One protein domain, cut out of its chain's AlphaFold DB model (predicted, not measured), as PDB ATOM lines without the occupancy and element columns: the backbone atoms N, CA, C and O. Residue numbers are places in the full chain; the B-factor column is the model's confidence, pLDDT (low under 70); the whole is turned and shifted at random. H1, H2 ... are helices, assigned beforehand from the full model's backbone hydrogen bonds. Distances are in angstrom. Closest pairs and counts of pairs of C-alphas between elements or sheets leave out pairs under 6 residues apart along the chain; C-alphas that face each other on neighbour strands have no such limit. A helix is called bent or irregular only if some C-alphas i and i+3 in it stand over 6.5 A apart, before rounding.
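AT A GLANCE: This is residues 27 to 135, 164 to 214 and 235 to 272 of the 697 residues of the protein "Hypothetical protein" of Timema bartmani (UniProt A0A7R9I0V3). Four helices, H4, H5, H7 and H9, form an up-and-down bundle at the core, each running against the one before it in the chain. H1 packs on H4, the bent but nearly straight H3 packs on H5, and H8 packs on H7 and H9 on the far side; short H6 makes a corner with H5, and H2 is near H4. The printed part has 198 residues with nine named helices, H1 to H9 in order, and no named strand: all helix. It is compact, with a radius of gyration of the C-alphas of 16.9 A and spans of 55 by 40 by 29 A.

HOW THE PARTS SIT: The longest helix, H3, residues 83 to 106, was assigned as one helix by its hydrogen bonds but is bent, with C-alphas 91 and 94 6.7 A apart; its arms, H3a to residue 91 and H3b from residue 94, stand at a shallow tilt of 23 degrees. H3b touches H5, residues 164 to 179, the same way at a shallow tilt of 32 degrees; the closest C-alphas, Thr 97 and Cys 173, are 4.9 A apart. H5 touches H4, residues 113 to 132, opposite ways, with C-alphas Ala 123 and Ala 174 closest at 4.4 A. H4 touches H7, residues 191 to 207, closest at C-alphas Glu 128 and Ala 199, 5.6 A. H5 touches H9, residues 259 to 272, closest at C-alphas Asn 175 and Leu 268, 5.8 A. H7 touches H9, opposite ways, closest at C-alphas Cys 197 and Leu 272, 6.8 A. H8, residues 235 to 249, touches H7, closest at C-alphas Leu 194 and Ala 236, 5.7 A. H1, residues 31 to 50, touches H4 with residues 41 to 48 alone, closest at C-alphas Ala 45 and Asp 118, 5.8 A. H6, residues 181 to 187, touches H4, closest at C-alphas Ala 120 and Val 187, 5.4 A, and H5 only at the corner. H2, residues 67 to 80, is close to H4 but not clearly touching, and apart from H5. Not every O i to N i+4 pair is within hydrogen-bond range in H3b, 8 of 9, H4, 14 of 16, H6, 2 of 3, and H9, 8 of 10; every pair is in H1, H2, H3a, H5, H7 and H8.

IN THESE COORDINATES: H1 begins at C-alpha 31 (-21.533, 39.012, -26.846) and is 29.4 A long; H4 is 28.8 A, H7 24.4 A. H9 ends at C-alpha 272 (-14.784, 4.127, -31.000).

THE WHOLE: Residues 136 to 163 and 215 to 234 are not printed, with C-alpha gaps of 16.1 A and 15.0 A. The link from H1 to H2 is long. Eighteen residues have pLDDT under 70.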
ATOM      1  N   ARG A  27     -17.404  37.612 -17.919       47.53
ATOM      2  CA  ARG A  27     -17.035  39.021 -18.175       47.53
ATOM      3  C   ARG A  27     -16.094  39.219 -19.371       47.53
ATOM      4  O   ARG A  27     -15.963  40.348 -19.839       47.53
ATOM      5  N   LEU A  28     -15.441  38.158 -19.851       56.47
ATOM      6  CA  LEU A  28     -14.475  38.189 -20.960       56.47
ATOM      7  C   LEU A  28     -15.033  37.585 -22.263       56.47
ATOM      8  O   LEU A  28     -14.431  37.763 -23.323       56.47
ATOM      9  N   GLU A  29     -16.171  36.883 -22.211       69.81
ATOM     10  CA  GLU A  29     -16.832  36.334 -23.399       69.81
ATOM     11  C   GLU A  29     -17.434  37.443 -24.279       69.81
ATOM     12  O   GLU A  29     -18.212  38.286 -23.832       69.81
ATOM     13  N   SER A  30     -17.119  37.413 -25.578       82.00
ATOM     14  CA  SER A  30     -17.733  38.316 -26.556       82.00
ATOM     15  C   SER A  30     -19.252  38.083 -26.638       82.00
ATOM     16  O   SER A  30     -19.678  36.932 -26.795       82.00
ATOM     17  N   PRO A  31     -20.089  39.142 -26.639       84.50
ATOM     18  CA  PRO A  31     -21.533  39.012 -26.846       84.50
ATOM     19  C   PRO A  31     -21.891  38.269 -28.140       84.50
ATOM     20  O   PRO A  31     -22.846  37.493 -28.163       84.50
ATOM     21  N   LEU A  32     -21.087  38.448 -29.197       87.31
ATOM     22  CA  LEU A  32     -21.260  37.750 -30.471       87.31
ATOM     23  C   LEU A  32     -21.051  36.240 -30.318       87.31
ATOM     24  O   LEU A  32     -21.826  35.455 -30.859       87.31
ATOM     25  N   TYR A  33     -20.034  35.831 -29.557       85.69
ATOM     26  CA  TYR A  33     -19.763  34.419 -29.295       85.69
ATOM     27  C   TYR A  33     -20.905  33.779 -28.496       85.69
ATOM     28  O   TYR A  33     -21.399  32.717 -28.868       85.69
ATOM     29  N   ARG A  34     -21.404  34.466 -27.460       84.94
ATOM     30  CA  ARG A  34     -22.546  33.995 -26.662       84.94
ATOM     31  C   ARG A  34     -23.819  33.839 -27.500       84.94
ATOM     32  O   ARG A  34     -24.491  32.816 -27.383       84.94
ATOM     33  N   ALA A  35     -24.138  34.822 -28.344       88.44
ATOM     34  CA  ALA A  35     -25.293  34.756 -29.241       88.44
ATOM     35  C   ALA A  35     -25.151  33.619 -30.267       88.44
ATOM     36  O   ALA A  35     -26.087  32.845 -30.462       88.44
ATOM     37  N   SER A  36     -23.959  33.467 -30.855       90.56
ATOM     38  CA  SER A  36     -23.659  32.406 -31.826       90.56
ATOM     39  C   SER A  36     -23.763  31.014 -31.201       90.56
ATOM     40  O   SER A  36     -24.362  30.125 -31.795       90.56
ATOM     41  N   ARG A  37     -23.260  30.834 -29.970       88.88
ATOM     42  CA  ARG A  37     -23.376  29.583 -29.206       88.88
ATOM     43  C   ARG A  37     -24.834  29.184 -28.991       88.88
ATOM     44  O   ARG A  37     -25.191  28.038 -29.235       88.88
ATOM     45  N   LEU A  38     -25.671  30.114 -28.529       88.75
ATOM     46  CA  LEU A  38     -27.091  29.837 -28.283       88.75
ATOM     47  C   LEU A  38     -27.828  29.481 -29.578       88.75
ATOM     48  O   LEU A  38     -28.577  28.510 -29.602       88.75
ATOM     49  N   CYS A  39     -27.568  30.226 -30.654       92.38
ATOM     50  CA  CYS A  39     -28.138  29.957 -31.970       92.38
ATOM     51  C   CYS A  39     -27.734  28.565 -32.485       92.38
ATOM     52  O   CYS A  39     -28.585  27.780 -32.894       92.38
ATOM     53  N   LEU A  40     -26.446  28.224 -32.386       93.50
ATOM     54  CA  LEU A  40     -25.913  26.930 -32.801       93.50
ATOM     55  C   LEU A  40     -26.577  25.768 -32.056       93.50
ATOM     56  O   LEU A  40     -27.055  24.829 -32.689       93.50
ATOM     57  N   LEU A  41     -26.639  25.838 -30.723       91.81
ATOM     58  CA  LEU A  41     -27.270  24.793 -29.914       91.81
ATOM     59  C   LEU A  41     -28.766  24.662 -30.229       91.81
ATOM     60  O   LEU A  41     -29.272  23.547 -30.301       91.81
ATOM     61  N   GLN A  42     -29.455  25.775 -30.498       93.19
ATOM     62  CA  GLN A  42     -30.851  25.745 -30.931       93.19
ATOM     63  C   GLN A  42     -31.017  25.065 -32.296       93.19
ATOM     64  O   GLN A  42     -31.936  24.269 -32.470       93.19
ATOM     65  N   HIS A  43     -30.134  25.337 -33.261       93.62
ATOM     66  CA  HIS A  43     -30.163  24.660 -34.559       93.62
ATOM     67  C   HIS A  43     -29.946  23.149 -34.419       93.62
ATOM     68  O   HIS A  43     -30.694  22.379 -35.018       93.62
ATOM     69  N   VAL A  44     -28.997  22.718 -33.583       94.50
ATOM     70  CA  VAL A  44     -28.772  21.291 -33.296       94.50
ATOM     71  C   VAL A  44     -30.005  20.655 -32.640       94.50
ATOM     72  O   VAL A  44     -30.447  19.590 -33.072       94.50
ATOM     73  N   ALA A  45     -30.612  21.321 -31.655       93.12
ATOM     74  CA  ALA A  45     -31.830  20.847 -30.994       93.12
ATOM     75  C   ALA A  45     -33.016  20.722 -31.970       93.12
ATOM     76  O   ALA A  45     -33.779  19.755 -31.904       93.12
ATOM     77  N   ASN A  46     -33.144  21.667 -32.908       92.69
ATOM     78  CA  ASN A  46     -34.166  21.634 -33.955       92.69
ATOM     79  C   ASN A  46     -33.957  20.448 -34.904       92.69
ATOM     80  O   ASN A  46     -34.912  19.731 -35.178       92.69
ATOM     81  N   ILE A  47     -32.720  20.195 -35.353       91.00
ATOM     82  CA  ILE A  47     -32.392  19.029 -36.194       91.00
ATOM     83  C   ILE A  47     -32.726  17.735 -35.451       91.00
ATOM     84  O   ILE A  47     -33.397  16.860 -35.988       91.00
ATOM     85  N   ARG A  48     -32.330  17.630 -34.180       90.62
ATOM     86  CA  ARG A  48     -32.643  16.470 -33.340       90.62
ATOM     87  C   ARG A  48     -34.149  16.248 -33.190       90.62
ATOM     88  O   ARG A  48     -34.581  15.104 -33.133       90.62
ATOM     89  N   ALA A  49     -34.952  17.309 -33.103       91.25
ATOM     90  CA  ALA A  49     -36.407  17.194 -32.996       91.25
ATOM     91  C   ALA A  49     -37.067  16.574 -34.243       91.25
ATOM     92  O   ALA A  49     -38.176  16.059 -34.131       91.25
ATOM     93  N   LEU A  50     -36.392  16.597 -35.397       90.25
ATOM     94  CA  LEU A  50     -36.856  15.957 -36.629       90.25
ATOM     95  C   LEU A  50     -36.529  14.456 -36.684       90.25
ATOM     96  O   LEU A  50     -37.127  13.732 -37.476       90.25
ATOM     97  N   LEU A  51     -35.586  13.976 -35.867       89.12
ATOM     98  CA  LEU A  51     -35.116  12.594 -35.936       89.12
ATOM     99  C   LEU A  51     -36.135  11.599 -35.354       89.12
ATOM    100  O   LEU A  51     -36.776  11.903 -34.342       89.12
ATOM    101  N   PRO A  52     -36.247  10.377 -35.915       89.31
ATOM    102  CA  PRO A  52     -37.150   9.361 -35.384       89.31
ATOM    103  C   PRO A  52     -36.789   8.945 -33.945       89.31
ATOM    104  O   PRO A  52     -35.619   8.773 -33.592       89.31
ATOM    105  N   VAL A  53     -37.808   8.732 -33.104       87.88
ATOM    106  CA  VAL A  53     -37.662   8.330 -31.692       87.88
ATOM    107  C   VAL A  53     -38.490   7.062 -31.426       87.88
ATOM    108  O   VAL A  53     -39.658   7.021 -31.812       87.88
ATOM    109  N   PRO A  54     -37.959   6.036 -30.726       89.19
ATOM    110  CA  PRO A  54     -36.609   5.927 -30.166       89.19
ATOM    111  C   PRO A  54     -35.554   5.542 -31.214       89.19
ATOM    112  O   PRO A  54     -35.835   4.758 -32.117       89.19
ATOM    113  N   HIS A  55     -34.321   6.021 -31.027       91.12
ATOM    114  CA  HIS A  55     -33.175   5.689 -31.881       91.12
ATOM    115  C   HIS A  55     -32.941   4.167 -31.958       91.12
ATOM    116  O   HIS A  55     -32.871   3.487 -30.926       91.12
ATOM    117  N   GLN A  56     -32.776   3.630 -33.166       89.75
ATOM    118  CA  GLN A  56     -32.394   2.236 -33.429       89.75
ATOM    119  C   GLN A  56     -31.116   2.195 -34.271       89.75
ATOM    120  O   GLN A  56     -30.655   3.221 -34.748       89.75
ATOM    121  N   VAL A  57     -30.512   1.016 -34.424       85.81
ATOM    122  CA  VAL A  57     -29.314   0.875 -35.263       85.81
ATOM    123  C   VAL A  57     -29.691   1.102 -36.726       85.81
ATOM    124  O   VAL A  57     -30.564   0.406 -37.249       85.81
ATOM    125  N   TYR A  58     -29.022   2.045 -37.385       81.88
ATOM    126  CA  TYR A  58     -29.254   2.356 -38.790       81.88
ATOM    127  C   TYR A  58     -28.539   1.354 -39.708       81.88
ATOM    128  O   TYR A  58     -27.321   1.192 -39.608       81.88
ATOM    129  N   CYS A  59     -29.274   0.694 -40.614       72.94
ATOM    130  CA  CYS A  59     -28.769  -0.306 -41.577       72.94
ATOM    131  C   CYS A  59     -27.741  -1.300 -40.974       72.94
ATOM    132  O   CYS A  59     -26.541  -1.210 -41.270       72.94
ATOM    133  N   PRO A  60     -28.170  -2.244 -40.116       75.50
ATOM    134  CA  PRO A  60     -27.259  -3.191 -39.478       75.50
ATOM    135  C   PRO A  60     -26.543  -4.071 -40.515       75.50
ATOM    136  O   PRO A  60     -27.156  -4.581 -41.451       75.50
ATOM    137  N   VAL A  61     -25.237  -4.273 -40.326       71.88
ATOM    138  CA  VAL A  61     -24.380  -5.082 -41.208       71.88
ATOM    139  C   VAL A  61     -24.057  -6.413 -40.536       71.88
ATOM    140  O   VAL A  61     -23.741  -6.438 -39.349       71.88
ATOM    141  N   GLY A  62     -24.113  -7.510 -41.293       72.56
ATOM    142  CA  GLY A  62     -23.752  -8.850 -40.807       72.56
ATOM    143  C   GLY A  62     -24.871  -9.604 -40.080       72.56
ATOM    144  O   GLY A  62     -24.647 -10.719 -39.624       72.56
ATOM    145  N   ARG A  63     -26.084  -9.041 -39.993       81.31
ATOM    146  CA  ARG A  63     -27.282  -9.734 -39.483       81.31
ATOM    147  C   ARG A  63     -28.564  -9.230 -40.126       81.31
ATOM    148  O   ARG A  63     -28.583  -8.175 -40.752       81.31
ATOM    149  N   GLN A  64     -29.657  -9.951 -39.882       79.88
ATOM    150  CA  GLN A  64     -30.992  -9.461 -40.201       79.88
ATOM    151  C   GLN A  64     -31.397  -8.321 -39.255       79.88
ATOM    152  O   GLN A  64     -31.177  -8.373 -38.039       79.88
ATOM    153  N   ALA A  65     -31.975  -7.275 -39.840       82.12
ATOM    154  CA  ALA A  65     -32.511  -6.140 -39.110       82.12
ATOM    155  C   ALA A  65     -33.808  -6.532 -38.390       82.12
ATOM    156  O   ALA A  65     -34.657  -7.234 -38.941       82.12
ATOM    157  N   SER A  66     -33.981  -6.053 -37.161       86.81
ATOM    158  CA  SER A  66     -35.245  -6.199 -36.439       86.81
ATOM    159  C   SER A  66     -36.335  -5.318 -37.060       86.81
ATOM    160  O   SER A  66     -36.049  -4.305 -37.698       86.81
ATOM    161  N   ALA A  67     -37.609  -5.635 -36.811       87.06
ATOM    162  CA  ALA A  67     -38.728  -4.821 -37.301       87.06
ATOM    163  C   ALA A  67     -38.651  -3.349 -36.842       87.06
ATOM    164  O   ALA A  67     -39.052  -2.448 -37.575       87.06
ATOM    165  N   LYS A  68     -38.103  -3.092 -35.643       87.44
ATOM    166  CA  LYS A  68     -37.894  -1.733 -35.117       87.44
ATOM    167  C   LYS A  68     -36.791  -0.992 -35.875       87.44
ATOM    168  O   LYS A  68     -36.958   0.184 -36.169       87.44
ATOM    169  N   GLU A  69     -35.697  -1.675 -36.203       86.00
ATOM    170  CA  GLU A  69     -34.579  -1.113 -36.975       86.00
ATOM    171  C   GLU A  69     -34.958  -0.849 -38.429       86.00
ATOM    172  O   GLU A  69     -34.571   0.179 -38.973       86.00
ATOM    173  N   LEU A  70     -35.753  -1.733 -39.038       84.25
ATOM    174  CA  LEU A  70     -36.292  -1.524 -40.384       84.25
ATOM    175  C   LEU A  70     -37.212  -0.307 -40.426       84.25
ATOM    176  O   LEU A  70     -37.063   0.537 -41.304       84.25
ATOM    177  N   LYS A  71     -38.120  -0.182 -39.449       88.31
ATOM    178  CA  LYS A  71     -38.987   0.994 -39.336       88.31
ATOM    179  C   LYS A  71     -38.168   2.273 -39.143       88.31
ATOM    180  O   LYS A  71     -38.381   3.236 -39.863       88.31
ATOM    181  N   TYR A  72     -37.213   2.262 -38.214       88.12
ATOM    182  CA  TYR A  72     -36.338   3.408 -37.966       88.12
ATOM    183  C   TYR A  72     -35.526   3.803 -39.205       88.12
ATOM    184  O   TYR A  72     -35.465   4.981 -39.536       88.12
ATOM    185  N   SER A  73     -34.934   2.823 -39.900       82.00
ATOM    186  CA  SER A  73     -34.149   3.072 -41.113       82.00
ATOM    187  C   SER A  73     -35.027   3.666 -42.211       82.00
ATOM    188  O   SER A  73     -34.622   4.639 -42.825       82.00
ATOM    189  N   HIS A  74     -36.253   3.165 -42.384       83.00
ATOM    190  CA  HIS A  74     -37.207   3.719 -43.342       83.00
ATOM    191  C   HIS A  74     -37.628   5.157 -43.003       83.00
ATOM    192  O   HIS A  74     -37.608   6.023 -43.874       83.00
ATOM    193  N   ASP A  75     -37.984   5.425 -41.742       85.00
ATOM    194  CA  ASP A  75     -38.382   6.761 -41.281       85.00
ATOM    195  C   ASP A  75     -37.222   7.767 -41.447       85.00
ATOM    196  O   ASP A  75     -37.435   8.917 -41.836       85.00
ATOM    197  N   LEU A  76     -35.980   7.332 -41.191       82.00
ATOM    198  CA  LEU A  76     -34.781   8.148 -41.389       82.00
ATOM    199  C   LEU A  76     -34.447   8.333 -42.876       82.00
ATOM    200  O   LEU A  76     -34.130   9.443 -43.281       82.00
ATOM    201  N   GLU A  77     -34.554   7.295 -43.707       78.25
ATOM    202  CA  GLU A  77     -34.348   7.387 -45.159       78.25
ATOM    203  C   GLU A  77     -35.310   8.393 -45.794       78.25
ATOM    204  O   GLU A  77     -34.870   9.232 -46.572       78.25
ATOM    205  N   GLN A  78     -36.594   8.378 -45.413       80.06
ATOM    206  CA  GLN A  78     -37.570   9.369 -45.881       80.06
ATOM    207  C   GLN A  78     -37.157  10.802 -45.532       80.06
ATOM    208  O   GLN A  78     -37.272  11.696 -46.367       80.06
ATOM    209  N   LEU A  79     -36.659  11.014 -44.312       79.00
ATOM    210  CA  LEU A  79     -36.156  12.309 -43.860       79.00
ATOM    211  C   LEU A  79     -34.914  12.741 -44.661       79.00
ATOM    212  O   LEU A  79     -34.776  13.901 -45.035       79.00
ATOM    213  N   LEU A  80     -34.030  11.789 -44.958       72.00
ATOM    214  CA  LEU A  80     -32.825  11.990 -45.756       72.00
ATOM    215  C   LEU A  80     -33.102  12.155 -47.259       72.00
ATOM    216  O   LEU A  80     -32.177  12.459 -48.003       72.00
ATOM    217  N   MET A  81     -34.333  11.998 -47.744       70.06
ATOM    218  CA  MET A  81     -34.666  12.362 -49.130       70.06
ATOM    219  C   MET A  81     -34.843  13.879 -49.320       70.06
ATOM    220  O   MET A  81     -34.836  14.355 -50.452       70.06
ATOM    221  N   ASP A  82     -35.003  14.651 -48.241       73.62
ATOM    222  CA  ASP A  82     -35.187  16.105 -48.295       73.62
ATOM    223  C   ASP A  82     -33.841  16.840 -48.400       73.62
ATOM    224  O   ASP A  82     -33.106  16.929 -47.414       73.62
ATOM    225  N   SER A  83     -33.542  17.418 -49.573       70.56
ATOM    226  CA  SER A  83     -32.315  18.190 -49.848       70.56
ATOM    227  C   SER A  83     -32.067  19.331 -48.850       70.56
ATOM    228  O   SER A  83     -30.918  19.631 -48.531       70.56
ATOM    229  N   THR A  84     -33.118  19.920 -48.273       79.81
ATOM    230  CA  THR A  84     -32.986  21.058 -47.351       79.81
ATOM    231  C   THR A  84     -32.406  20.667 -45.992       79.81
ATOM    232  O   THR A  84     -31.694  21.458 -45.363       79.81
ATOM    233  N   LEU A  85     -32.651  19.432 -45.540       79.38
ATOM    234  CA  LEU A  85     -32.056  18.912 -44.313       79.38
ATOM    235  C   LEU A  85     -30.540  18.755 -44.463       79.38
ATOM    236  O   LEU A  85     -29.798  19.041 -43.522       79.38
ATOM    237  N   TRP A  86     -30.076  18.332 -45.638       73.94
ATOM    238  CA  TRP A  86     -28.654  18.147 -45.931       73.94
ATOM    239  C   TRP A  86     -27.883  19.451 -45.856       73.94
ATOM    240  O   TRP A  86     -26.863  19.528 -45.167       73.94
ATOM    241  N   ASP A  87     -28.414  20.481 -46.511       80.19
ATOM    242  CA  ASP A  87     -27.844  21.819 -46.475       80.19
ATOM    243  C   ASP A  87     -27.760  22.325 -45.033       80.19
ATOM    244  O   ASP A  87     -26.736  22.866 -44.619       80.19
ATOM    245  N   LEU A  88     -28.796  22.076 -44.223       85.12
ATOM    246  CA  LEU A  88     -28.810  22.468 -42.817       85.12
ATOM    247  C   LEU A  88     -27.773  21.701 -41.978       85.12
ATOM    248  O   LEU A  88     -27.043  22.316 -41.199       85.12
ATOM    249  N   VAL A  89     -27.678  20.376 -42.125       85.56
ATOM    250  CA  VAL A  89     -26.723  19.542 -41.372       85.56
ATOM    251  C   VAL A  89     -25.285  19.936 -41.701       85.56
ATOM    252  O   VAL A  89     -24.489  20.157 -40.785       85.56
ATOM    253  N   PHE A  90     -24.945  20.082 -42.983       84.12
ATOM    254  CA  PHE A  90     -23.581  20.418 -43.398       84.12
ATOM    255  C   PHE A  90     -23.234  21.901 -43.235       84.12
ATOM    256  O   PHE A  90     -22.054  22.225 -43.112       84.12
ATOM    257  N   LEU A  91     -24.224  22.792 -43.120       86.75
ATOM    258  CA  LEU A  91     -24.014  24.161 -42.643       86.75
ATOM    259  C   LEU A  91     -23.665  24.190 -41.145       86.75
ATOM    260  O   LEU A  91     -22.807  24.961 -40.714       86.75
ATOM    261  N   VAL A  92     -24.320  23.346 -40.341       91.44
ATOM    262  CA  VAL A  92     -24.159  23.311 -38.878       91.44
ATOM    263  C   VAL A  92     -22.912  22.528 -38.443       91.44
ATOM    264  O   VAL A  92     -22.259  22.920 -37.475       91.44
ATOM    265  N   ALA A  93     -22.527  21.461 -39.147       89.75
ATOM    266  CA  ALA A  93     -21.418  20.580 -38.758       89.75
ATOM    267  C   ALA A  93     -20.052  21.296 -38.582       89.75
ATOM    268  O   ALA A  93     -19.397  21.088 -37.549       89.75
ATOM    269  N   PRO A  94     -19.611  22.196 -39.485       89.44
ATOM    270  CA  PRO A  94     -18.401  22.989 -39.269       89.44
ATOM    271  C   PRO A  94     -18.521  23.923 -38.058       89.44
ATOM    272  O   PRO A  94     -17.574  24.059 -37.287       89.44
ATOM    273  N   ALA A  95     -19.697  24.520 -37.833       90.44
ATOM    274  CA  ALA A  95     -19.928  25.409 -36.696       90.44
ATOM    275  C   ALA A  95     -19.859  24.662 -35.352       90.44
ATOM    276  O   ALA A  95     -19.242  25.160 -34.407       90.44
ATOM    277  N   VAL A  96     -20.411  23.443 -35.276       91.75
ATOM    278  CA  VAL A  96     -20.254  22.540 -34.119       91.75
ATOM    279  C   VAL A  96     -18.785  22.198 -33.900       91.75
ATOM    280  O   VAL A  96     -18.290  22.296 -32.777       91.75
ATOM    281  N   THR A  97     -18.063  21.870 -34.971       90.19
ATOM    282  CA  THR A  97     -16.627  21.572 -34.909       90.19
ATOM    283  C   THR A  97     -15.852  22.746 -34.306       90.19
ATOM    284  O   THR A  97     -15.139  22.570 -33.317       90.19
ATOM    285  N   THR A  98     -16.021  23.961 -34.831       87.62
ATOM    286  CA  THR A  98     -15.337  25.168 -34.336       87.62
ATOM    287  C   THR A  98     -15.729  25.504 -32.898       87.62
ATOM    288  O   THR A  98     -14.873  25.884 -32.094       87.62
ATOM    289  N   TYR A  99     -17.000  25.312 -32.536       87.94
ATOM    290  CA  TYR A  99     -17.467  25.498 -31.167       87.94
ATOM    291  C   TYR A  99     -16.734  24.570 -30.187       87.94
ATOM    292  O   TYR A  99     -16.173  25.050 -29.200       87.94
ATOM    293  N   LEU A 100     -16.635  23.272 -30.475       87.56
ATOM    294  CA  LEU A 100     -15.947  22.319 -29.594       87.56
ATOM    295  C   LEU A 100     -14.448  22.625 -29.445       87.56
ATOM    296  O   LEU A 100     -13.924  22.608 -28.333       87.56
ATOM    297  N   HIS A 101     -13.766  23.018 -30.526       81.56
ATOM    298  CA  HIS A 101     -12.363  23.458 -30.460       81.56
ATOM    299  C   HIS A 101     -12.172  24.743 -29.637       81.56
ATOM    300  O   HIS A 101     -11.108  24.979 -29.059       81.56
ATOM    301  N   SER A 102     -13.191  25.604 -29.577       80.81
ATOM    302  CA  SER A 102     -13.152  26.791 -28.724       80.81
ATOM    303  C   SER A 102     -13.354  26.451 -27.241       80.81
ATOM    304  O   SER A 102     -12.707  27.065 -26.392       80.81
ATOM    305  N   LEU A 103     -14.141  25.416 -26.914       78.69
ATOM    306  CA  LEU A 103     -14.343  24.961 -25.531       78.69
ATOM    307  C   LEU A 103     -13.045  24.478 -24.879       78.69
ATOM    308  O   LEU A 103     -12.771  24.832 -23.731       78.69
ATOM    309  N   THR A 104     -12.201  23.758 -25.625       70.62
ATOM    310  CA  THR A 104     -10.892  23.308 -25.122       70.62
ATOM    311  C   THR A 104      -9.960  24.476 -24.780       70.62
ATOM    312  O   THR A 104      -9.041  24.319 -23.986       70.62
ATOM    313  N   ARG A 105     -10.185  25.666 -25.358       69.25
ATOM    314  CA  ARG A 105      -9.381  26.878 -25.105       69.25
ATOM    315  C   ARG A 105      -9.919  27.751 -23.981       69.25
ATOM    316  O   ARG A 105      -9.152  28.504 -23.392       69.25
ATOM    317  N   LEU A 106     -11.220  27.679 -23.720       67.94
ATOM    318  CA  LEU A 106     -11.906  28.512 -22.732       67.94
ATOM    319  C   LEU A 106     -11.906  27.901 -21.319       67.94
ATOM    320  O   LEU A 106     -12.409  28.534 -20.400       67.94
ATOM    321  N   GLY A 107     -11.296  26.726 -21.115       58.25
ATOM    322  CA  GLY A 107     -11.115  26.144 -19.778       58.25
ATOM    323  C   GLY A 107     -12.231  25.201 -19.316       58.25
ATOM    324  O   GLY A 107     -12.413  25.032 -18.116       58.25
ATOM    325  N   GLY A 108     -12.932  24.550 -20.249       58.06
ATOM    326  CA  GLY A 108     -13.853  23.446 -19.955       58.06
ATOM    327  C   GLY A 108     -15.346  23.818 -19.980       58.06
ATOM    328  O   GLY A 108     -15.706  24.996 -19.937       58.06
ATOM    329  N   PRO A 109     -16.244  22.824 -20.128       52.62
ATOM    330  CA  PRO A 109     -17.611  23.048 -20.580       52.62
ATOM    331  C   PRO A 109     -18.591  23.319 -19.433       52.62
ATOM    332  O   PRO A 109     -18.842  22.462 -18.593       52.62
ATOM    333  N   CYS A 110     -19.295  24.444 -19.505       56.03
ATOM    334  CA  CYS A 110     -20.598  24.619 -18.854       56.03
ATOM    335  C   CYS A 110     -21.719  24.161 -19.814       56.03
ATOM    336  O   CYS A 110     -22.640  24.917 -20.117       56.03
ATOM    337  N   LEU A 111     -21.599  22.962 -20.403       75.69
ATOM    338  CA  LEU A 111     -22.651  22.399 -21.262       75.69
ATOM    339  C   LEU A 111     -23.708  21.723 -20.388       75.69
ATOM    340  O   LEU A 111     -23.380  20.783 -19.656       75.69
ATOM    341  N   GLY A 112     -24.962  22.167 -20.492       80.62
ATOM    342  CA  GLY A 112     -26.108  21.490 -19.878       80.62
ATOM    343  C   GLY A 112     -26.320  20.088 -20.456       80.62
ATOM    344  O   GLY A 112     -25.916  19.814 -21.584       80.62
ATOM    345  N   GLN A 113     -26.948  19.195 -19.689       83.94
ATOM    346  CA  GLN A 113     -27.129  17.787 -20.071       83.94
ATOM    347  C   GLN A 113     -27.918  17.614 -21.382       83.94
ATOM    348  O   GLN A 113     -27.541  16.791 -22.209       83.94
ATOM    349  N   GLU A 114     -28.947  18.433 -21.617       85.62
ATOM    350  CA  GLU A 114     -29.738  18.401 -22.859       85.62
ATOM    351  C   GLU A 114     -28.881  18.710 -24.093       85.62
ATOM    352  O   GLU A 114     -28.885  17.960 -25.063       85.62
ATOM    353  N   ALA A 115     -28.049  19.753 -24.019       87.75
ATOM    354  CA  ALA A 115     -27.149  20.113 -25.109       87.75
ATOM    355  C   ALA A 115     -26.115  19.011 -25.403       87.75
ATOM    356  O   ALA A 115     -25.697  18.853 -26.548       87.75
ATOM    357  N   ARG A 116     -25.700  18.239 -24.386       89.62
ATOM    358  CA  ARG A 116     -24.781  17.102 -24.575       89.62
ATOM    359  C   ARG A 116     -25.441  15.971 -25.354       89.62
ATOM    360  O   ARG A 116     -24.837  15.465 -26.295       89.62
ATOM    361  N   ASP A 117     -26.667  15.605 -24.989       90.06
ATOM    362  CA  ASP A 117     -27.422  14.556 -25.683       90.06
ATOM    363  C   ASP A 117     -27.759  14.962 -27.128       90.06
ATOM    364  O   ASP A 117     -27.611  14.161 -28.054       90.06
ATOM    365  N   ASP A 118     -28.121  16.229 -27.341       92.56
ATOM    366  CA  ASP A 118     -28.413  16.778 -28.665       92.56
ATOM    367  C   ASP A 118     -27.175  16.735 -29.579       92.56
ATOM    368  O   ASP A 118     -27.254  16.248 -30.710       92.56
ATOM    369  N   LEU A 119     -26.009  17.165 -29.078       93.69
ATOM    370  CA  LEU A 119     -24.737  17.098 -29.809       93.69
ATOM    371  C   LEU A 119     -24.291  15.654 -30.079       93.69
ATOM    372  O   LEU A 119     -23.792  15.360 -31.166       93.69
ATOM    373  N   ALA A 120     -24.488  14.742 -29.123       92.25
ATOM    374  CA  ALA A 120     -24.166  13.327 -29.288       92.25
ATOM    375  C   ALA A 120     -25.016  12.679 -30.393       92.25
ATOM    376  O   ALA A 120     -24.482  11.993 -31.265       92.25
ATOM    377  N   LYS A 121     -26.330  12.934 -30.408       91.44
ATOM    378  CA  LYS A 121     -27.235  12.463 -31.471       91.44
ATOM    379  C   LYS A 121     -26.886  13.074 -32.825       91.44
ATOM    380  O   LYS A 121     -26.889  12.366 -33.826       91.44
ATOM    381  N   PHE A 122     -26.532  14.357 -32.856       93.94
ATOM    382  CA  PHE A 122     -26.097  15.027 -34.079       93.94
ATOM    383  C   PHE A 122     -24.802  14.431 -34.654       93.94
ATOM    384  O   PHE A 122     -24.687  14.267 -35.866       93.94
ATOM    385  N   ALA A 123     -23.847  14.037 -33.806       93.19
ATOM    386  CA  ALA A 123     -22.644  13.334 -34.253       93.19
ATOM    387  C   ALA A 123     -22.952  11.960 -34.858       93.19
ATOM    388  O   ALA A 123     -22.380  11.609 -35.888       93.19
ATOM    389  N   VAL A 124     -23.859  11.193 -34.242       91.31
ATOM    390  CA  VAL A 124     -24.300   9.894 -34.778       91.31
ATOM    391  C   VAL A 124     -24.983  10.085 -36.129       91.31
ATOM    392  O   VAL A 124     -24.612   9.407 -37.081       91.31
ATOM    393  N   LEU A 125     -25.863  11.084 -36.252       89.94
ATOM    394  CA  LEU A 125     -26.485  11.460 -37.521       89.94
ATOM    395  C   LEU A 125     -25.431  11.781 -38.594       89.94
ATOM    396  O   LEU A 125     -25.512  11.257 -39.700       89.94
ATOM    397  N   CYS A 126     -24.403  12.577 -38.268       89.00
ATOM    398  CA  CYS A 126     -23.308  12.878 -39.198       89.00
ATOM    399  C   CYS A 126     -22.588  11.609 -39.690       89.00
ATOM    400  O   CYS A 126     -22.164  11.563 -40.843       89.00
ATOM    401  N   LEU A 127     -22.451  10.580 -38.844       87.19
ATOM    402  CA  LEU A 127     -21.865   9.296 -39.236       87.19
ATOM    403  C   LEU A 127     -22.827   8.453 -40.080       87.19
ATOM    404  O   LEU A 127     -22.392   7.886 -41.072       87.19
ATOM    405  N   GLU A 128     -24.108   8.370 -39.718       83.88
ATOM    406  CA  GLU A 128     -25.133   7.567 -40.412       83.88
ATOM    407  C   GLU A 128     -25.460   8.082 -41.815       83.88
ATOM    408  O   GLU A 128     -25.706   7.300 -42.738       83.88
ATOM    409  N   ILE A 129     -25.407   9.401 -41.970       74.12
ATOM    410  CA  ILE A 129     -25.618  10.108 -43.224       74.12
ATOM    411  C   ILE A 129     -24.555   9.745 -44.278       74.12
ATOM    412  O   ILE A 129     -24.842   9.691 -45.475       74.12
ATOM    413  N   CYS A 130     -23.318   9.480 -43.854       64.50
ATOM    414  CA  CYS A 130     -22.219   9.249 -44.789       64.50
ATOM    415  C   CYS A 130     -22.404   7.945 -45.607       64.50
ATOM    416  O   CYS A 130     -22.220   7.986 -46.822       64.50
ATOM    417  N   PRO A 131     -22.810   6.806 -45.004       56.47
ATOM    418  CA  PRO A 131     -23.147   5.587 -45.739       56.47
ATOM    419  C   PRO A 131     -24.506   5.606 -46.448       56.47
ATOM    420  O   PRO A 131     -24.610   5.011 -47.514       56.47
ATOM    421  N   SER A 132     -25.558   6.225 -45.891       52.19
ATOM    422  CA  SER A 132     -26.922   6.171 -46.465       52.19
ATOM    423  C   SER A 132     -26.976   6.652 -47.918       52.19
ATOM    424  O   SER A 132     -27.619   6.034 -48.764       52.19
ATOM    425  N   TYR A 133     -26.208   7.698 -48.214       53.59
ATOM    426  CA  TYR A 133     -26.096   8.302 -49.533       53.59
ATOM    427  C   TYR A 133     -25.460   7.366 -50.583       53.59
ATOM    428  O   TYR A 133     -25.749   7.449 -51.774       53.59
ATOM    429  N   MET A 134     -24.590   6.452 -50.151       51.25
ATOM    430  CA  MET A 134     -23.786   5.605 -51.038       51.25
ATOM    431  C   MET A 134     -24.521   4.356 -51.535       51.25
ATOM    432  O   MET A 134     -24.119   3.774 -52.538       51.25
ATOM    433  N   PHE A 135     -25.572   3.931 -50.829       51.72
ATOM    434  CA  PHE A 135     -26.245   2.646 -51.054       51.72
ATOM    435  C   PHE A 135     -27.664   2.769 -51.636       51.72
ATOM    436  O   PHE A 135     -28.303   1.746 -51.869       51.72
ATOM    437  N   PRO A 164     -17.463  16.027 -51.748       73.56
ATOM    438  CA  PRO A 164     -16.502  15.408 -50.828       73.56
ATOM    439  C   PRO A 164     -16.224  16.239 -49.558       73.56
ATOM    440  O   PRO A 164     -15.897  15.683 -48.509       73.56
ATOM    441  N   SER A 165     -16.418  17.560 -49.628       76.81
ATOM    442  CA  SER A 165     -16.363  18.492 -48.496       76.81
ATOM    443  C   SER A 165     -17.434  18.223 -47.431       76.81
ATOM    444  O   SER A 165     -17.150  18.363 -46.246       76.81
ATOM    445  N   HIS A 166     -18.638  17.789 -47.816       79.56
ATOM    446  CA  HIS A 166     -19.714  17.441 -46.885       79.56
ATOM    447  C   HIS A 166     -19.363  16.199 -46.060       79.56
ATOM    448  O   HIS A 166     -19.502  16.201 -44.837       79.56
ATOM    449  N   LEU A 167     -18.813  15.169 -46.714       81.50
ATOM    450  CA  LEU A 167     -18.302  13.969 -46.043       81.50
ATOM    451  C   LEU A 167     -17.198  14.331 -45.040       81.50
ATOM    452  O   LEU A 167     -17.227  13.896 -43.890       81.50
ATOM    453  N   GLN A 168     -16.247  15.175 -45.449       84.44
ATOM    454  CA  GLN A 168     -15.198  15.659 -44.555       84.44
ATOM    455  C   GLN A 168     -15.777  16.442 -43.367       84.44
ATOM    456  O   GLN A 168     -15.397  16.178 -42.228       84.44
ATOM    457  N   ALA A 169     -16.715  17.364 -43.601       85.12
ATOM    458  CA  ALA A 169     -17.342  18.171 -42.555       85.12
ATOM    459  C   ALA A 169     -18.098  17.311 -41.527       85.12
ATOM    460  O   ALA A 169     -17.931  17.508 -40.322       85.12
ATOM    461  N   GLY A 170     -18.873  16.323 -41.990       87.88
ATOM    462  CA  GLY A 170     -19.590  15.382 -41.126       87.88
ATOM    463  C   GLY A 170     -18.645  14.543 -40.262       87.88
ATOM    464  O   GLY A 170     -18.827  14.457 -39.045       87.88
ATOM    465  N   LEU A 171     -17.583  13.987 -40.857       90.31
ATOM    466  CA  LEU A 171     -16.584  13.197 -40.129       90.31
ATOM    467  C   LEU A 171     -15.780  14.039 -39.137       90.31
ATOM    468  O   LEU A 171     -15.539  13.593 -38.017       90.31
ATOM    469  N   CYS A 172     -15.382  15.256 -39.514       89.94
ATOM    470  CA  CYS A 172     -14.699  16.187 -38.617       89.94
ATOM    471  C   CYS A 172     -15.585  16.571 -37.426       89.94
ATOM    472  O   CYS A 172     -15.099  16.574 -36.293       89.94
ATOM    473  N   CYS A 173     -16.879  16.813 -37.655       91.75
ATOM    474  CA  CYS A 173     -17.843  17.104 -36.598       91.75
ATOM    475  C   CYS A 173     -18.015  15.919 -35.644       91.75
ATOM    476  O   CYS A 173     -17.852  16.076 -34.432       91.75
ATOM    477  N   ALA A 174     -18.273  14.721 -36.176       93.38
ATOM    478  CA  ALA A 174     -18.391  13.514 -35.364       93.38
ATOM    479  C   ALA A 174     -17.112  13.244 -34.556       93.38
ATOM    480  O   ALA A 174     -17.180  12.925 -33.369       93.38
ATOM    481  N   ASN A 175     -15.940  13.436 -35.170       93.25
ATOM    482  CA  ASN A 175     -14.652  13.278 -34.506       93.25
ATOM    483  C   ASN A 175     -14.450  14.307 -33.382       93.25
ATOM    484  O   ASN A 175     -13.990  13.947 -32.303       93.25
ATOM    485  N   ALA A 176     -14.814  15.574 -33.598       91.06
ATOM    486  CA  ALA A 176     -14.716  16.616 -32.577       91.06
ATOM    487  C   ALA A 176     -15.630  16.328 -31.374       91.06
ATOM    488  O   ALA A 176     -15.187  16.467 -30.235       91.06
ATOM    489  N   VAL A 177     -16.866  15.872 -31.615       92.62
ATOM    490  CA  VAL A 177     -17.807  15.469 -30.555       92.62
ATOM    491  C   VAL A 177     -17.261  14.278 -29.769       92.62
ATOM    492  O   VAL A 177     -17.217  14.317 -28.545       92.62
ATOM    493  N   LEU A 178     -16.790  13.238 -30.459       92.19
ATOM    494  CA  LEU A 178     -16.268  12.023 -29.830       92.19
ATOM    495  C   LEU A 178     -14.947  12.236 -29.076       92.19
ATOM    496  O   LEU A 178     -14.627  11.461 -28.181       92.19
ATOM    497  N   LYS A 179     -14.161  13.266 -29.408       89.69
ATOM    498  CA  LYS A 179     -12.928  13.595 -28.674       89.69
ATOM    499  C   LYS A 179     -13.177  14.244 -27.315       89.69
ATOM    500  O   LYS A 179     -12.293  14.183 -26.463       89.69
ATOM    501  N   GLU A 180     -14.342  14.848 -27.102       89.12
ATOM    502  CA  GLU A 180     -14.696  15.428 -25.811       89.12
ATOM    503  C   GLU A 180     -15.234  14.334 -24.869       89.12
ATOM    504  O   GLU A 180     -16.273  13.742 -25.174       89.12
ATOM    505  N   PRO A 181     -14.590  14.047 -23.716       85.44
ATOM    506  CA  PRO A 181     -14.938  12.913 -22.856       85.44
ATOM    507  C   PRO A 181     -16.411  12.873 -22.440       85.44
ATOM    508  O   PRO A 181     -17.020  11.809 -22.491       85.44
ATOM    509  N   ASN A 182     -17.006  14.018 -22.090       87.00
ATOM    510  CA  ASN A 182     -18.403  14.080 -21.644       87.00
ATOM    511  C   ASN A 182     -19.416  13.778 -22.760       87.00
ATOM    512  O   ASN A 182     -20.520  13.326 -22.483       87.00
ATOM    513  N   LEU A 183     -19.075  14.076 -24.015       90.31
ATOM    514  CA  LEU A 183     -19.933  13.798 -25.170       90.31
ATOM    515  C   LEU A 183     -19.691  12.378 -25.693       90.31
ATOM    516  O   LEU A 183     -20.627  11.679 -26.078       90.31
ATOM    517  N   SER A 184     -18.437  11.928 -25.638       90.25
ATOM    518  CA  SER A 184     -18.022  10.561 -25.937       90.25
ATOM    519  C   SER A 184     -18.796   9.535 -25.106       90.25
ATOM    520  O   SER A 184     -19.241   8.525 -25.650       90.25
ATOM    521  N   THR A 185     -18.985   9.788 -23.805       89.94
ATOM    522  CA  THR A 185     -19.770   8.903 -22.930       89.94
ATOM    523  C   THR A 185     -21.224   8.811 -23.374       89.94
ATOM    524  O   THR A 185     -21.758   7.710 -23.450       89.94
ATOM    525  N   GLU A 186     -21.844   9.928 -23.765       89.75
ATOM    526  CA  GLU A 186     -23.235   9.941 -24.238       89.75
ATOM    527  C   GLU A 186     -23.417   9.124 -25.527       89.75
ATOM    528  O   GLU A 186     -24.365   8.343 -25.642       89.75
ATOM    529  N   VAL A 187     -22.484   9.224 -26.482       89.06
ATOM    530  CA  VAL A 187     -22.510   8.403 -27.710       89.06
ATOM    531  C   VAL A 187     -22.304   6.913 -27.401       89.06
ATOM    532  O   VAL A 187     -22.876   6.058 -28.079       89.06
ATOM    533  N   GLY A 188     -21.539   6.593 -26.353       84.81
ATOM    534  CA  GLY A 188     -21.184   5.233 -25.940       84.81
ATOM    535  C   GLY A 188     -22.343   4.348 -25.457       84.81
ATOM    536  O   GLY A 188     -22.121   3.177 -25.150       84.81
ATOM    537  N   HIS A 189     -23.573   4.865 -25.390       83.12
ATOM    538  CA  HIS A 189     -24.729   4.150 -24.845       83.12
ATOM    539  C   HIS A 189     -25.754   3.712 -25.905       83.12
ATOM    540  O   HIS A 189     -26.168   4.488 -26.771       83.12
ATOM    541  N   GLY A 190     -26.270   2.487 -25.742       85.81
ATOM    542  CA  GLY A 190     -27.441   1.972 -26.459       85.81
ATOM    543  C   GLY A 190     -27.186   1.680 -27.939       85.81
ATOM    544  O   GLY A 190     -26.128   1.196 -28.320       85.81
ATOM    545  N   SER A 191     -28.167   1.978 -28.790       89.50
ATOM    546  CA  SER A 191     -28.090   1.769 -30.244       89.50
ATOM    547  C   SER A 191     -27.160   2.760 -30.965       89.50
ATOM    548  O   SER A 191     -26.767   2.502 -32.100       89.50
ATOM    549  N   ARG A 192     -26.765   3.863 -30.310       91.12
ATOM    550  CA  ARG A 192     -25.923   4.937 -30.873       91.12
ATOM    551  C   ARG A 192     -24.506   4.467 -31.199       91.12
ATOM    552  O   ARG A 192     -24.059   4.615 -32.331       91.12
ATOM    553  N   ILE A 193     -23.833   3.836 -30.236       92.62
ATOM    554  CA  ILE A 193     -22.490   3.266 -30.433       92.62
ATOM    555  C   ILE A 193     -22.484   2.185 -31.517       92.62
ATOM    556  O   ILE A 193     -21.570   2.144 -32.337       92.62
ATOM    557  N   LEU A 194     -23.523   1.346 -31.557       92.06
ATOM    558  CA  LEU A 194     -23.667   0.289 -32.558       92.06
ATOM    559  C   LEU A 194     -23.788   0.881 -33.965       92.06
ATOM    560  O   LEU A 194     -23.112   0.428 -34.887       92.06
ATOM    561  N   SER A 195     -24.607   1.926 -34.108       89.81
ATOM    562  CA  SER A 195     -24.777   2.634 -35.374       89.81
ATOM    563  C   SER A 195     -23.493   3.346 -35.805       89.81
ATOM    564  O   SER A 195     -23.062   3.196 -36.947       89.81
ATOM    565  N   ALA A 196     -22.806   4.021 -34.877       92.12
ATOM    566  CA  ALA A 196     -21.528   4.684 -35.139       92.12
ATOM    567  C   ALA A 196     -20.436   3.703 -35.611       92.12
ATOM    568  O   ALA A 196     -19.761   3.974 -36.606       92.12
ATOM    569  N   CYS A 197     -20.288   2.546 -34.952       93.19
ATOM    570  CA  CYS A 197     -19.331   1.508 -35.362       93.19
ATOM    571  C   CYS A 197     -19.661   0.969 -36.763       93.19
ATOM    572  O   CYS A 197     -18.789   0.921 -37.634       93.19
ATOM    573  N   GLY A 198     -20.933   0.638 -37.007       89.44
ATOM    574  CA  GLY A 198     -21.393   0.131 -38.298       89.44
ATOM    575  C   GLY A 198     -21.277   1.150 -39.432       89.44
ATOM    576  O   GLY A 198     -21.010   0.769 -40.572       89.44
ATOM    577  N   ALA A 199     -21.453   2.440 -39.141       89.19
ATOM    578  CA  ALA A 199     -21.313   3.516 -40.115       89.19
ATOM    579  C   ALA A 199     -19.851   3.725 -40.536       89.19
ATOM    580  O   ALA A 199     -19.558   3.761 -41.732       89.19
ATOM    581  N   VAL A 200     -18.920   3.784 -39.574       90.88
ATOM    582  CA  VAL A 200     -17.480   3.911 -39.862       90.88
ATOM    583  C   VAL A 200     -16.962   2.681 -40.614       90.88
ATOM    584  O   VAL A 200     -16.225   2.831 -41.588       90.88
ATOM    585  N   TYR A 201     -17.389   1.476 -40.226       90.56
ATOM    586  CA  TYR A 201     -17.039   0.242 -40.934       90.56
ATOM    587  C   TYR A 201     -17.482   0.267 -42.401       90.56
ATOM    588  O   TYR A 201     -16.664   0.037 -43.293       90.56
ATOM    589  N   ARG A 202     -18.749   0.616 -42.664       84.38
ATOM    590  CA  ARG A 202     -19.283   0.725 -44.032       84.38
ATOM    591  C   ARG A 202     -18.566   1.777 -44.858       84.38
ATOM    592  O   ARG A 202     -18.292   1.535 -46.028       84.38
ATOM    593  N   LEU A 203     -18.250   2.922 -44.258       85.44
ATOM    594  CA  LEU A 203     -17.519   3.979 -44.940       85.44
ATOM    595  C   LEU A 203     -16.140   3.491 -45.402       85.44
ATOM    596  O   LEU A 203     -15.790   3.669 -46.563       85.44
ATOM    597  N   VAL A 204     -15.366   2.849 -44.522       87.25
ATOM    598  CA  VAL A 204     -14.042   2.319 -44.894       87.25
ATOM    599  C   VAL A 204     -14.173   1.223 -45.949       87.25
ATOM    600  O   VAL A 204     -13.423   1.227 -46.920       87.25
ATOM    601  N   GLN A 205     -15.149   0.324 -45.801       84.44
ATOM    602  CA  GLN A 205     -15.423  -0.716 -46.790       84.44
ATOM    603  C   GLN A 205     -15.758  -0.126 -48.169       84.44
ATOM    604  O   GLN A 205     -15.305  -0.649 -49.182       84.44
ATOM    605  N   PHE A 206     -16.516   0.971 -48.216       78.88
ATOM    606  CA  PHE A 206     -16.825   1.672 -49.459       78.88
ATOM    607  C   PHE A 206     -15.586   2.329 -50.085       78.88
ATOM    608  O   PHE A 206     -15.405   2.281 -51.300       78.88
ATOM    609  N   LEU A 207     -14.731   2.952 -49.267       81.38
ATOM    610  CA  LEU A 207     -13.548   3.683 -49.735       81.38
ATOM    611  C   LEU A 207     -12.431   2.780 -50.279       81.38
ATOM    612  O   LEU A 207     -11.487   3.304 -50.861       81.38
ATOM    613  N   LEU A 208     -12.533   1.458 -50.116       81.62
ATOM    614  CA  LEU A 208     -11.564   0.471 -50.598       81.62
ATOM    615  C   LEU A 208     -12.115  -0.304 -51.819       81.62
ATOM    616  O   LEU A 208     -12.541  -1.455 -51.685       81.62
ATOM    617  N   PRO A 209     -12.130   0.280 -53.036       60.53
ATOM    618  CA  PRO A 209     -12.609  -0.421 -54.221       60.53
ATOM    619  C   PRO A 209     -11.593  -1.486 -54.667       60.53
ATOM    620  O   PRO A 209     -10.602  -1.183 -55.324       60.53
ATOM    621  N   GLY A 210     -11.850  -2.752 -54.327       61.44
ATOM    622  CA  GLY A 210     -11.073  -3.916 -54.784       61.44
ATOM    623  C   GLY A 210     -10.150  -4.534 -53.730       61.44
ATOM    624  O   GLY A 210      -9.939  -5.746 -53.764       61.44
ATOM    625  N   ASP A 211      -9.693  -3.751 -52.749       66.00
ATOM    626  CA  ASP A 211      -8.983  -4.258 -51.571       66.00
ATOM    627  C   ASP A 211      -9.990  -4.654 -50.490       66.00
ATOM    628  O   ASP A 211     -10.710  -3.817 -49.946       66.00
ATOM    629  N   GLN A 212     -10.054  -5.941 -50.156       74.31
ATOM    630  CA  GLN A 212     -10.953  -6.395 -49.098       74.31
ATOM    631  C   GLN A 212     -10.383  -6.076 -47.715       74.31
ATOM    632  O   GLN A 212      -9.186  -6.229 -47.453       74.31
ATOM    633  N   LEU A 213     -11.278  -5.680 -46.804       85.00
ATOM    634  CA  LEU A 213     -10.970  -5.628 -45.380       85.00
ATOM    635  C   LEU A 213     -10.460  -7.000 -44.899       85.00
ATOM    636  O   LEU A 213     -10.887  -8.040 -45.407       85.00
ATOM    637  N   PRO A 214      -9.536  -7.024 -43.928       88.25
ATOM    638  CA  PRO A 214      -8.964  -8.268 -43.443       88.25
ATOM    639  C   PRO A 214     -10.028  -9.140 -42.772       88.25
ATOM    640  O   PRO A 214     -10.852  -8.652 -42.009       88.25
ATOM    641  N   LEU A 235     -21.354  -7.879 -33.168       91.56
ATOM    642  CA  LEU A 235     -21.041  -7.391 -34.513       91.56
ATOM    643  C   LEU A 235     -20.288  -6.059 -34.498       91.56
ATOM    644  O   LEU A 235     -19.347  -5.894 -35.271       91.56
ATOM    645  N   ALA A 236     -20.642  -5.132 -33.605       93.06
ATOM    646  CA  ALA A 236     -19.883  -3.891 -33.445       93.06
ATOM    647  C   ALA A 236     -18.432  -4.170 -33.001       93.06
ATOM    648  O   ALA A 236     -17.500  -3.560 -33.529       93.06
ATOM    649  N   CYS A 237     -18.220  -5.137 -32.098       94.50
ATOM    650  CA  CYS A 237     -16.880  -5.580 -31.699       94.50
ATOM    651  C   CYS A 237     -16.097  -6.160 -32.885       94.50
ATOM    652  O   CYS A 237     -14.951  -5.768 -33.110       94.50
ATOM    653  N   HIS A 238     -16.722  -7.036 -33.678       93.94
ATOM    654  CA  HIS A 238     -16.112  -7.625 -34.873       93.94
ATOM    655  C   HIS A 238     -15.736  -6.559 -35.917       93.94
ATOM    656  O   HIS A 238     -14.623  -6.561 -36.450       93.94
ATOM    657  N   GLN A 239     -16.636  -5.610 -36.189       93.00
ATOM    658  CA  GLN A 239     -16.416  -4.508 -37.131       93.00
ATOM    659  C   GLN A 239     -15.221  -3.648 -36.711       93.00
ATOM    660  O   GLN A 239     -14.304  -3.429 -37.504       93.00
ATOM    661  N   MET A 240     -15.186  -3.206 -35.451       96.19
ATOM    662  CA  MET A 240     -14.080  -2.393 -34.942       96.19
ATOM    663  C   MET A 240     -12.766  -3.179 -34.876       96.19
ATOM    664  O   MET A 240     -11.721  -2.650 -35.252       96.19
ATOM    665  N   GLY A 241     -12.812  -4.458 -34.488       95.62
ATOM    666  CA  GLY A 241     -11.650  -5.351 -34.505       95.62
ATOM    667  C   GLY A 241     -11.063  -5.512 -35.909       95.62
ATOM    668  O   GLY A 241      -9.845  -5.462 -36.084       95.62
ATOM    669  N   THR A 242     -11.926  -5.607 -36.923       95.38
ATOM    670  CA  THR A 242     -11.537  -5.665 -38.338       95.38
ATOM    671  C   THR A 242     -10.860  -4.374 -38.798       95.38
ATOM    672  O   THR A 242      -9.820  -4.423 -39.457       95.38
ATOM    673  N   LEU A 243     -11.394  -3.208 -38.416       95.56
ATOM    674  CA  LEU A 243     -10.790  -1.913 -38.752       95.56
ATOM    675  C   LEU A 243      -9.431  -1.711 -38.071       95.56
ATOM    676  O   LEU A 243      -8.498  -1.215 -38.700       95.56
ATOM    677  N   VAL A 244      -9.278  -2.129 -36.812       96.56
ATOM    678  CA  VAL A 244      -7.980  -2.071 -36.120       96.56
ATOM    679  C   VAL A 244      -6.972  -3.037 -36.744       96.56
ATOM    680  O   VAL A 244      -5.817  -2.662 -36.938       96.56
ATOM    681  N   LEU A 245      -7.398  -4.238 -37.146       95.12
ATOM    682  CA  LEU A 245      -6.551  -5.171 -37.894       95.12
ATOM    683  C   LEU A 245      -6.148  -4.610 -39.270       95.12
ATOM    684  O   LEU A 245      -5.033  -4.839 -39.738       95.12
ATOM    685  N   TRP A 246      -7.027  -3.850 -39.921       94.12
ATOM    686  CA  TRP A 246      -6.700  -3.154 -41.166       94.12
ATOM    687  C   TRP A 246      -5.637  -2.069 -40.943       94.12
ATOM    688  O   TRP A 246      -4.646  -2.027 -41.677       94.12
ATOM    689  N   LEU A 247      -5.775  -1.256 -39.890       94.25
ATOM    690  CA  LEU A 247      -4.763  -0.269 -39.488       94.25
ATOM    691  C   LEU A 247      -3.409  -0.917 -39.156       94.25
ATOM    692  O   LEU A 247      -2.355  -0.349 -39.452       94.25
ATOM    693  N   GLU A 248      -3.438  -2.106 -38.559       94.19
ATOM    694  CA  GLU A 248      -2.253  -2.904 -38.249       94.19
ATOM    695  C   GLU A 248      -1.529  -3.366 -39.518       94.19
ATOM    696  O   GLU A 248      -0.342  -3.078 -39.697       94.19
ATOM    697  N   ARG A 249      -2.247  -4.009 -40.450       91.00
ATOM    698  CA  ARG A 249      -1.674  -4.516 -41.712       91.00
ATOM    699  C   ARG A 249      -1.112  -3.405 -42.592       91.00
ATOM    700  O   ARG A 249      -0.077  -3.583 -43.228       91.00
ATOM    701  N   THR A 250      -1.770  -2.251 -42.592       88.94
ATOM    702  CA  THR A 250      -1.330  -1.059 -43.328       88.94
ATOM    703  C   THR A 250      -0.231  -0.274 -42.604       88.94
ATOM    704  O   THR A 250       0.293   0.696 -43.151       88.94
ATOM    705  N   LYS A 251       0.162  -0.663 -41.380       87.31
ATOM    706  CA  LYS A 251       1.134   0.060 -40.535       87.31
ATOM    707  C   LYS A 251       0.795   1.550 -40.404       87.31
ATOM    708  O   LYS A 251       1.686   2.400 -40.421       87.31
ATOM    709  N   LEU A 252      -0.501   1.861 -40.287       86.25
ATOM    710  CA  LEU A 252      -1.059   3.219 -40.233       86.25
ATOM    711  C   LEU A 252      -0.874   4.062 -41.512       86.25
ATOM    712  O   LEU A 252      -1.153   5.262 -41.475       86.25
ATOM    713  N   ARG A 253      -0.417   3.469 -42.624       84.00
ATOM    714  CA  ARG A 253      -0.321   4.124 -43.937       84.00
ATOM    715  C   ARG A 253      -1.605   3.876 -44.715       84.00
ATOM    716  O   ARG A 253      -1.832   2.779 -45.210       84.00
ATOM    717  N   MET A 254      -2.462   4.884 -44.792       82.88
ATOM    718  CA  MET A 254      -3.769   4.754 -45.440       82.88
ATOM    719  C   MET A 254      -3.747   5.337 -46.855       82.88
ATOM    720  O   MET A 254      -4.576   6.172 -47.197       82.88
ATOM    721  N   ASP A 255      -2.784   4.889 -47.661       81.00
ATOM    722  CA  ASP A 255      -2.558   5.382 -49.029       81.00
ATOM    723  C   ASP A 255      -3.694   4.976 -49.989       81.00
ATOM    724  O   ASP A 255      -3.891   5.595 -51.033       81.00
ATOM    725  N   ASN A 256      -4.481   3.963 -49.609       80.56
ATOM    726  CA  ASN A 256      -5.579   3.418 -50.411       80.56
ATOM    727  C   ASN A 256      -6.894   4.200 -50.238       80.56
ATOM    728  O   ASN A 256      -7.887   3.853 -50.870       80.56
ATOM    729  N   ILE A 257      -6.921   5.232 -49.387       83.06
ATOM    730  CA  ILE A 257      -8.077   6.122 -49.229       83.06
ATOM    731  C   ILE A 257      -7.661   7.593 -49.401       83.06
ATOM    732  O   ILE A 257      -6.487   7.922 -49.226       83.06
ATOM    733  N   PRO A 258      -8.597   8.512 -49.703       83.62
ATOM    734  CA  PRO A 258      -8.265   9.925 -49.867       83.62
ATOM    735  C   PRO A 258      -7.599  10.532 -48.620       83.62
ATOM    736  O   PRO A 258      -8.102  10.398 -47.501       83.62
ATOM    737  N   THR A 259      -6.492  11.253 -48.815       83.19
ATOM    738  CA  THR A 259      -5.634  11.786 -47.738       83.19
ATOM    739  C   THR A 259      -6.383  12.689 -46.755       83.19
ATOM    740  O   THR A 259      -6.169  12.593 -45.547       83.19
ATOM    741  N   PHE A 260      -7.319  13.508 -47.243       81.56
ATOM    742  CA  PHE A 260      -8.134  14.400 -46.409       81.56
ATOM    743  C   PHE A 260      -9.127  13.655 -45.494       81.56
ATOM    744  O   PHE A 260      -9.538  14.192 -44.466       81.56
ATOM    745  N   LEU A 261      -9.484  12.404 -45.821       85.31
ATOM    746  CA  LEU A 261     -10.336  11.536 -44.996       85.31
ATOM    747  C   LEU A 261      -9.524  10.655 -44.042       85.31
ATOM    748  O   LEU A 261     -10.060  10.159 -43.047       85.31
ATOM    749  N   ALA A 262      -8.229  10.480 -44.310       88.50
ATOM    750  CA  ALA A 262      -7.393   9.546 -43.577       88.50
ATOM    751  C   ALA A 262      -7.293   9.879 -42.080       88.50
ATOM    752  O   ALA A 262      -7.509   9.016 -41.223       88.50
ATOM    753  N   ALA A 263      -7.014  11.140 -41.744       87.81
ATOM    754  CA  ALA A 263      -6.889  11.555 -40.351       87.81
ATOM    755  C   ALA A 263      -8.219  11.447 -39.565       87.81
ATOM    756  O   ALA A 263      -8.198  10.820 -38.500       87.81
ATOM    757  N   PRO A 264      -9.371  11.963 -40.054       90.38
ATOM    758  CA  PRO A 264     -10.664  11.776 -39.389       90.38
ATOM    759  C   PRO A 264     -11.046  10.306 -39.189       90.38
ATOM    760  O   PRO A 264     -11.423   9.929 -38.082       90.38
ATOM    761  N   ILE A 265     -10.886   9.456 -40.211       92.75
ATOM    762  CA  ILE A 265     -11.241   8.029 -40.137       92.75
ATOM    763  C   ILE A 265     -10.387   7.304 -39.100       92.75
ATOM    764  O   ILE A 265     -10.928   6.641 -38.217       92.75
ATOM    765  N   LYS A 266      -9.058   7.469 -39.146       94.00
ATOM    766  CA  LYS A 266      -8.160   6.879 -38.143       94.00
ATOM    767  C   LYS A 266      -8.552   7.322 -36.732       94.00
ATOM    768  O   LYS A 266      -8.592   6.506 -35.816       94.00
ATOM    769  N   SER A 267      -8.851   8.608 -36.566       94.44
ATOM    770  CA  SER A 267      -9.228   9.192 -35.281       94.44
ATOM    771  C   SER A 267     -10.544   8.607 -34.749       94.44
ATOM    772  O   SER A 267     -10.603   8.210 -33.588       94.44
ATOM    773  N   LEU A 268     -11.559   8.456 -35.606       95.50
ATOM    774  CA  LEU A 268     -12.833   7.815 -35.267       95.50
ATOM    775  C   LEU A 268     -12.658   6.336 -34.908       95.50
ATOM    776  O   LEU A 268     -13.217   5.893 -33.904       95.50
ATOM    777  N   ILE A 269     -11.845   5.589 -35.669       96.81
ATOM    778  CA  ILE A 269     -11.554   4.177 -35.379       96.81
ATOM    779  C   ILE A 269     -10.957   4.036 -33.979       96.81
ATOM    780  O   ILE A 269     -11.422   3.203 -33.201       96.81
ATOM    781  N   VAL A 270      -9.966   4.865 -33.635       96.56
ATOM    782  CA  VAL A 270      -9.320   4.821 -32.315       96.56
ATOM    783  C   VAL A 270     -10.297   5.211 -31.205       96.56
ATOM    784  O   VAL A 270     -10.371   4.502 -30.205       96.56
ATOM    785  N   THR A 271     -11.080   6.286 -31.361       95.50
ATOM    786  CA  THR A 271     -12.026   6.710 -30.314       95.50
ATOM    787  C   THR A 271     -13.129   5.684 -30.074       95.50
ATOM    788  O   THR A 271     -13.394   5.340 -28.926       95.50
ATOM    789  N   LEU A 272     -13.745   5.150 -31.135       96.25
ATOM    790  CA  LEU A 272     -14.784   4.127 -31.000       96.25
ATOM    791  C   LEU A 272     -14.216   2.834 -30.401       96.25
ATOM    792  O   LEU A 272     -14.837   2.259 -29.516       96.25
TER     793      LEU A 272